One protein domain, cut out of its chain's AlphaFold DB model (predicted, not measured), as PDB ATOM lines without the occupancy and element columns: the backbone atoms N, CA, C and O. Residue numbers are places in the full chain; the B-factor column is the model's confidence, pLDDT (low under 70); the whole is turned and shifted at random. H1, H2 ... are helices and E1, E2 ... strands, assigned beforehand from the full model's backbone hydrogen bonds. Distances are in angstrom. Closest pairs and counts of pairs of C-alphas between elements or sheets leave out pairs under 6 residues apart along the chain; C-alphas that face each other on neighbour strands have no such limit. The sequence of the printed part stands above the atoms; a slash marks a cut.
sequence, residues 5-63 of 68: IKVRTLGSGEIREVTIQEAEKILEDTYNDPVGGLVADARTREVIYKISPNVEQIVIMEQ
ATOM      1  N   ILE A   5      31.183  11.375 230.509       94.06
ATOM      2  CA  ILE A   5      29.754  11.540 230.747       94.06
ATOM      3  C   ILE A   5      29.018  10.569 229.831       94.06
ATOM      4  O   ILE A   5      29.322  10.460 228.644       94.06
ATOM      5  N   LYS A   6      28.023   9.873 230.373       95.56
ATOM      6  CA  LYS A   6      27.138   9.011 229.590       95.56
ATOM      7  C   LYS A   6      26.028   9.840 228.962       95.56
ATOM      8  O   LYS A   6      25.326  10.568 229.652       95.56
ATOM      9  N   VAL A   7      25.826   9.698 227.666       94.25
ATOM     10  CA  VAL A   7      24.736  10.337 226.933       94.25
ATOM     11  C   VAL A   7      23.799   9.247 226.466       94.25
ATOM     12  O   VAL A   7      24.222   8.325 225.770       94.25
ATOM     13  N   ARG A   8      22.531   9.354 226.852       92.81
ATOM     14  CA  ARG A   8      21.471   8.448 226.417       92.81
ATOM     15  C   ARG A   8      20.429   9.223 225.631       92.81
ATOM     16  O   ARG A   8      19.865  10.166 226.173       92.81
ATOM     17  N   THR A   9      20.097   8.779 224.427       88.94
ATOM     18  CA  THR A   9      18.963   9.342 223.679       88.94
ATOM     19  C   THR A   9      17.719   8.491 223.918       88.94
ATOM     20  O   THR A   9      17.732   7.266 223.739       88.94
ATOM     21  N   LEU A  10      16.640   9.123 224.375       84.06
ATOM     22  CA  LEU A  10      15.334   8.483 224.518       84.06
ATOM     23  C   LEU A  10      14.798   8.107 223.128       84.06
ATOM     24  O   LEU A  10      14.820   8.917 222.216       84.06
ATOM     25  N   GLY A  11      14.351   6.861 222.962       79.31
ATOM     26  CA  GLY A  11      13.882   6.317 221.678       79.31
ATOM     27  C   GLY A  11      14.925   5.480 220.929       79.31
ATOM     28  O   GLY A  11      14.581   4.413 220.434       79.31
ATOM     29  N   SER A  12      16.199   5.886 220.931       78.31
ATOM     30  CA  SER A  12      17.286   5.126 220.278       78.31
ATOM     31  C   SER A  12      17.780   3.938 221.124       78.31
ATOM     32  O   SER A  12      18.174   2.899 220.601       78.31
ATOM     33  N   GLY A  13      17.748   4.061 222.458       76.62
ATOM     34  CA  GLY A  13      18.276   3.029 223.365       76.62
ATOM     35  C   GLY A  13      19.808   2.995 223.458       76.62
ATOM     36  O   GLY A  13      20.346   2.314 224.330       76.62
ATOM     37  N   GLU A  14      20.502   3.771 222.626       84.00
ATOM     38  CA  GLU A  14      21.953   3.912 222.635       84.00
ATOM     39  C   GLU A  14      22.448   4.722 223.848       84.00
ATOM     40  O   GLU A  14      21.849   5.731 224.245       84.00
ATOM     41  N   ILE A  15      23.558   4.267 224.436       92.12
ATOM     42  CA  ILE A  15      24.313   4.982 225.468       92.12
ATOM     43  C   ILE A  15      25.746   5.136 224.968       92.12
ATOM     44  O   ILE A  15      26.425   4.135 224.739       92.12
ATOM     45  N   ARG A  16      26.215   6.379 224.850       93.94
ATOM     46  CA  ARG A  16      27.597   6.710 224.468       93.94
ATOM     47  C   ARG A  16      28.329   7.396 225.616       93.94
ATOM     48  O   ARG A  16      27.728   8.178 226.346       93.94
ATOM     49  N   GLU A  17      29.615   7.114 225.776       95.38
ATOM     50  CA  GLU A  17      30.484   7.812 226.727       95.38
ATOM     51  C   GLU A  17      31.263   8.899 225.993       95.38
ATOM     52  O   GLU A  17      31.935   8.621 225.003       95.38
ATOM     53  N   VAL A  18      31.165  10.133 226.476       94.38
ATOM     54  CA  VAL A  18      31.775  11.311 225.853       94.38
ATOM     55  C   VAL A  18      32.484  12.161 226.899       94.38
ATOM     56  O   VAL A  18      32.209  12.061 228.091       94.38
ATOM     57  N   THR A  19      33.395  13.017 226.478       94.62
ATOM     58  CA  THR A  19      34.023  14.017 227.349       94.62
ATOM     59  C   THR A  19      33.035  15.117 227.760       94.62
ATOM     60  O   THR A  19      31.964  15.265 227.171       94.62
ATOM     61  N   ILE A  20      33.390  15.932 228.760       92.25
ATOM     62  CA  ILE A  20      32.589  17.113 229.140       92.25
ATOM     63  C   ILE A  20      32.375  18.041 227.939       92.25
ATOM     64  O   ILE A  20      31.254  18.473 227.705       92.25
ATOM     65  N   GLN A  21      33.424  18.291 227.155       92.44
ATOM     66  CA  GLN A  21      33.372  19.187 225.998       92.44
ATOM     67  C   GLN A  21      32.422  18.663 224.915       92.44
ATOM     68  O   GLN A  21      31.669  19.418 224.307       92.44
ATOM     69  N   GLU A  22      32.428  17.352 224.680       93.69
ATOM     70  CA  GLU A  22      31.491  16.718 223.754       93.69
ATOM     71  C   GLU A  22      30.058  16.743 224.289       93.69
ATOM     72  O   GLU A  22      29.134  16.989 223.520       93.69
ATOM     73  N   ALA A  23      29.853  16.537 225.594       93.31
ATOM     74  CA  ALA A  23      28.531  16.657 226.210       93.31
ATOM     75  C   ALA A  23      27.974  18.087 226.107       93.31
ATOM     76  O   ALA A  23      26.784  18.254 225.843       93.31
ATOM     77  N   GLU A  24      28.818  19.107 226.285       93.88
ATOM     78  CA  GLU A  24      28.454  20.517 226.093       93.88
ATOM     79  C   GLU A  24      28.039  20.789 224.648       93.88
ATOM     80  O   GLU A  24      26.978  21.368 224.421       93.88
ATOM     81  N   LYS A  25      28.815  20.288 223.681       93.94
ATOM     82  CA  LYS A  25      28.480  20.402 222.260       93.94
ATOM     83  C   LYS A  25      27.147  19.726 221.930       93.94
ATOM     84  O   LYS A  25      26.310  20.317 221.266       93.94
ATOM     85  N   ILE A  26      26.920  18.515 222.434       91.94
ATOM     86  CA  ILE A  26      25.661  17.786 222.228       91.94
ATOM     87  C   ILE A  26      24.472  18.551 222.821       91.94
ATOM     88  O   ILE A  26      23.393  18.564 222.228       91.94
ATOM     89  N   LEU A  27      24.649  19.170 223.990       92.56
ATOM     90  CA  LEU A  27      23.619  19.990 224.618       92.56
ATOM     91  C   LEU A  27      23.284  21.208 223.753       92.56
ATOM     92  O   LEU A  27      22.109  21.465 223.505       92.56
ATOM     93  N   GLU A  28      24.301  21.922 223.274       93.12
ATOM     94  CA  GLU A  28      24.133  23.064 222.374       93.12
ATOM     95  C   GLU A  28      23.442  22.654 221.065       93.12
ATOM     96  O   GLU A  28      22.447  23.268 220.684       93.12
ATOM     97  N   ASP A  29      23.898  21.570 220.434       91.44
ATOM     98  CA  ASP A  29      23.307  21.024 219.208       91.44
ATOM     99  C   ASP A  29      21.824  20.661 219.422       91.44
ATOM    100  O   ASP A  29      20.982  21.001 218.597       91.44
ATOM    101  N   THR A  30      21.480  20.046 220.562       89.38
ATOM    102  CA  THR A  30      20.093  19.660 220.898       89.38
ATOM    103  C   THR A  30      19.170  20.875 221.031       89.38
ATOM    104  O   THR A  30      18.016  20.823 220.611       89.38
ATOM    105  N   TYR A  31      19.647  21.969 221.633       89.50
ATOM    106  CA  TYR A  31      18.846  23.189 221.801       89.50
ATOM    107  C   TYR A  31      18.800  24.065 220.546       89.50
ATOM    108  O   TYR A  31      17.869  24.857 220.399       89.50
ATOM    109  N   ASN A  32      19.776  23.921 219.650       89.94
ATOM    110  CA  ASN A  32      19.799  24.590 218.352       89.94
ATOM    111  C   ASN A  32      19.041  23.812 217.261       89.94
ATOM    112  O   ASN A  32      18.825  24.358 216.176       89.94
ATOM    113  N   ASP A  33      18.643  22.563 217.517       85.25
ATOM    114  CA  ASP A  33      17.895  21.754 216.557       85.25
ATOM    115  C   ASP A  33      16.494  22.357 216.292       85.25
ATOM    116  O   ASP A  33      15.747  22.614 217.244       85.25
ATOM    117  N   PRO A  34      16.092  22.571 215.021       79.62
ATOM    118  CA  PRO A  34      14.771  23.098 214.666       79.62
ATOM    119  C   PRO A  34      13.587  22.253 215.155       79.62
ATOM    120  O   PRO A  34      12.492  22.786 215.343       79.62
ATOM    121  N   VAL A  35      13.782  20.944 215.315       79.31
ATOM    122  CA  VAL A  35      12.788  19.995 215.836       79.31
ATOM    123  C   VAL A  35      12.643  20.147 217.355       79.31
ATOM    124  O   VAL A  35      11.577  19.889 217.913       79.31
ATOM    125  N   GLY A  36      13.684  20.658 218.011       78.62
ATOM    126  CA  GLY A  36      13.736  20.880 219.443       78.62
ATOM    127  C   GLY A  36      14.024  19.609 220.238       78.62
ATOM    128  O   GLY A  36      13.780  18.472 219.826       78.62
ATOM    129  N   GLY A  37      14.532  19.806 221.446       86.62
ATOM    130  CA  GLY A  37      14.833  18.722 222.363       86.62
ATOM    131  C   GLY A  37      15.042  19.220 223.783       86.62
ATOM    132  O   GLY A  37      15.146  20.420 224.045       86.62
ATOM    133  N   LEU A  38      15.069  18.284 224.723       91.44
ATOM    134  CA  LEU A  38      15.372  18.549 226.122       91.44
ATOM    135  C   LEU A  38      16.543  17.680 226.551       91.44
ATOM    136  O   LEU A  38      16.571  16.482 226.275       91.44
ATOM    137  N   VAL A  39      17.479  18.277 227.279       93.69
ATOM    138  CA  VAL A  39      18.558  17.546 227.937       93.69
ATOM    139  C   VAL A  39      18.284  17.542 229.433       93.69
ATOM    140  O   VAL A  39      18.055  18.595 230.024       93.69
ATOM    141  N   ALA A  40      18.300  16.368 230.056       94.56
ATOM    142  CA  ALA A  40      18.087  16.209 231.491       94.56
ATOM    143  C   ALA A  40      19.257  15.482 232.164       94.56
ATOM    144  O   ALA A  40      19.828  14.554 231.590       94.56
ATOM    145  N   ASP A  41      19.588  15.861 233.398       95.06
ATOM    146  CA  ASP A  41      20.498  15.080 234.246       95.06
ATOM    147  C   ASP A  41      19.778  13.793 234.682       95.06
ATOM    148  O   ASP A  41      18.699  13.836 235.277       95.06
ATOM    149  N   ALA A  42      20.358  12.625 234.397       92.94
ATOM    150  CA  ALA A  42      19.733  11.342 234.722       92.94
ATOM    151  C   ALA A  42      19.573  11.111 236.237       92.94
ATOM    152  O   ALA A  42      18.689  10.357 236.655       92.94
ATOM    153  N   ARG A  43      20.421  11.745 237.059       91.25
ATOM    154  CA  ARG A  43      20.413  11.627 238.520       91.25
ATOM    155  C   ARG A  43      19.319  12.485 239.144       91.25
ATOM    156  O   ARG A  43      18.564  11.980 239.970       91.25
ATOM    157  N   THR A  44      19.249  13.769 238.783       92.81
ATOM    158  CA  THR A  44      18.268  14.704 239.371       92.81
ATOM    159  C   THR A  44      16.936  14.698 238.632       92.81
ATOM    160  O   THR A  44      15.923  15.081 239.209       92.81
ATOM    161  N   ARG A  45      16.922  14.217 237.382       90.88
ATOM    162  CA  ARG A  45      15.791  14.281 236.440       90.88
ATOM    163  C   ARG A  45      15.368  15.705 236.088       90.88
ATOM    164  O   ARG A  45      14.265  15.912 235.590       90.88
ATOM    165  N   GLU A  46      16.235  16.679 236.333       94.00
ATOM    166  CA  GLU A  46      15.989  18.070 235.977       94.00
ATOM    167  C   GLU A  46      16.502  18.355 234.571       94.00
ATOM    168  O   GLU A  46      17.553  17.851 234.168       94.00
ATOM    169  N   VAL A  47      15.765  19.189 233.836       93.50
ATOM    170  CA  VAL A  47      16.220  19.729 232.554       93.50
ATOM    171  C   VAL A  47      17.379  20.683 232.821       93.50
ATOM    172  O   VAL A  47      17.272  21.587 233.651       93.50
ATOM    173  N   ILE A  48      18.488  20.474 232.120       94.06
ATOM    174  CA  ILE A  48      19.714  21.246 232.288       94.06
ATOM    175  C   ILE A  48      20.045  22.005 231.007       94.06
ATOM    176  O   ILE A  48      20.028  21.454 229.917       94.06
ATOM    177  N   TYR A  49      20.431  23.268 231.164       92.81
ATOM    178  CA  TYR A  49      20.884  24.133 230.064       92.81
ATOM    179  C   TYR A  49      22.412  24.290 230.036       92.81
ATOM    180  O   TYR A  49      22.953  25.079 229.271       92.81
ATOM    181  N   LYS A  50      23.113  23.580 230.927       93.31
ATOM    182  CA  LYS A  50      24.574  23.548 231.032       93.31
ATOM    183  C   LYS A  50      25.031  22.241 231.671       93.31
ATOM    184  O   LYS A  50      24.373  21.740 232.586       93.31
ATOM    185  N   ILE A  51      26.182  21.727 231.249       92.50
ATOM    186  CA  ILE A  51      26.789  20.537 231.848       92.50
ATOM    187  C   ILE A  51      27.563  20.950 233.105       92.50
ATOM    188  O   ILE A  51      28.585  21.626 233.042       92.50
ATOM    189  N   SER A  52      27.059  20.575 234.281       88.38
ATOM    190  CA  SER A  52      27.787  20.772 235.539       88.38
ATOM    191  C   SER A  52      28.930  19.759 235.653       88.38
ATOM    192  O   SER A  52      28.761  18.608 235.240       88.38
ATOM    193  N   PRO A  53      30.063  20.105 236.293       85.12
ATOM    194  CA  PRO A  53      31.165  19.168 236.503       85.12
ATOM    195  C   PRO A  53      30.768  17.928 237.305       85.12
ATOM    196  O   PRO A  53      31.529  16.974 237.310       85.12
ATOM    197  N   ASN A  54      29.610  17.919 237.973       87.81
ATOM    198  CA  ASN A  54      29.100  16.776 238.735       87.81
ATOM    199  C   ASN A  54      28.158  15.862 237.938       87.81
ATOM    200  O   ASN A  54      27.711  14.854 238.484       87.81
ATOM    201  N   VAL A  55      27.859  16.189 236.680       91.88
ATOM    202  CA  VAL A  55      27.022  15.353 235.815       91.88
ATOM    203  C   VAL A  55      27.791  14.084 235.448       91.88
ATOM    204  O   VAL A  55      28.965  14.122 235.076       91.88
ATOM    205  N   GLU A  56      27.143  12.939 235.611       93.62
ATOM    206  CA  GLU A  56      27.680  11.624 235.227       93.62
ATOM    207  C   GLU A  56      26.951  11.062 234.011       93.62
ATOM    208  O   GLU A  56      27.539  10.353 233.195       93.62
ATOM    209  N   GLN A  57      25.672  11.410 233.870       95.12
ATOM    210  CA  GLN A  57      24.842  10.963 232.774       95.12
ATOM    211  C   GLN A  57      23.798  12.020 232.417       95.12
ATOM    212  O   GLN A  57      23.118  12.548 233.296       95.12
ATOM    213  N   ILE A  58      23.634  12.263 231.119       95.00
ATOM    214  CA  ILE A  58      22.549  13.064 230.559       95.00
ATOM    215  C   ILE A  58      21.622  12.203 229.709       95.00
ATOM    216  O   ILE A  58      22.025  11.189 229.126       95.00
ATOM    217  N   VAL A  59      20.369  12.627 229.638       94.31
ATOM    218  CA  VAL A  59      19.337  12.035 228.797       94.31
ATOM    219  C   VAL A  59      18.843  13.088 227.819       94.31
ATOM    220  O   VAL A  59      18.430  14.164 228.238       94.31
ATOM    221  N   ILE A  60      18.883  12.767 226.532       92.06
ATOM    222  CA  ILE A  60      18.360  13.598 225.450       92.06
ATOM    223  C   ILE A  60      16.962  13.101 225.113       92.06
ATOM    224  O   ILE A  60      16.767  11.914 224.847       92.06
ATOM    225  N   MET A  61      15.999  14.011 225.140       89.06
ATOM    226  CA  MET A  61      14.621  13.804 224.717       89.06
ATOM    227  C   MET A  61      14.409  14.626 223.455       89.06
ATOM    228  O   MET A  61      14.237  15.839 223.537       89.06
ATOM    229  N   GLU A  62      14.439  13.984 222.296       83.44
ATOM    230  CA  GLU A  62      14.078  14.645 221.043       83.44
ATOM    231  C   GLU A  62      12.570  14.922 221.068       83.44
ATOM    232  O   GLU A  62      11.771  14.017 221.346       83.44
ATOM    233  N   GLN A  63      12.159  16.171 220.831       70.44
ATOM    234  CA  GLN A  63      10.743  16.464 220.644       70.44
ATOM    235  C   GLN A  63      10.370  16.015 219.239       70.44
ATOM    236  O   GLN A  63      10.408  16.790 218.295       70.44
TER     237      GLN A  63
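AT A GLANCE: This is residues 5 to 63 of the 68 residues of an uncharacterized protein of Desulfobacteraceae bacterium (UniProt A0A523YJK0). One strongly twisted four-stranded sheet has helix H1 packed on one face, making two layers; a long loop, residues 42 to 56, joins E3 to E4. The 59 printed residues hold E1, E2, H1, E3, E4 in that order, class mixed; the mixed sheet runs E2, E1, E4, E3. It is compact, radius of gyration of the C-alphas 10.2 A, spanning 28 by 21 by 19 A.

HOW THE PARTS SIT: E1, residues 5 to 9, and E2, residues 15 to 19, form an antiparallel hairpin, with N 7 and O 16 2.8 A apart. H1, residues 20 to 32, is on the sheet; every O i to N i+4 pair is within hydrogen-bond range. Its closest C-alphas to E3, residues 37 to 41, are Thr 30 and Gly 37, 5.5 A. E2, H1 and E3 form a split strand-helix-strand unit, two strands of one sheet that are not neighbours, with a helix between them along the chain and E1 and E4 between them in the sheet; its crossover is right-handed. E4, residues 57 to 62, is parallel to E1 (N 58 and O 6, 2.8 A) and forms an antiparallel hairpin with E3 (N 40 and O 59, 2.9 A).

IN THESE COORDINATES: E1 begins at C-alpha 5 (29.754, 11.540, 230.747). H1 is 18.3 A long and E4 16.3 A, ending at C-alpha 62 (14.078, 14.645, 221.043).

THE WHOLE: The C-alphas farthest apart, Pro 34 and Asn 54, are 28.7 A apart. The printed part has no cut; E3 to E4 is the long link. No printed residue has pLDDT under 70.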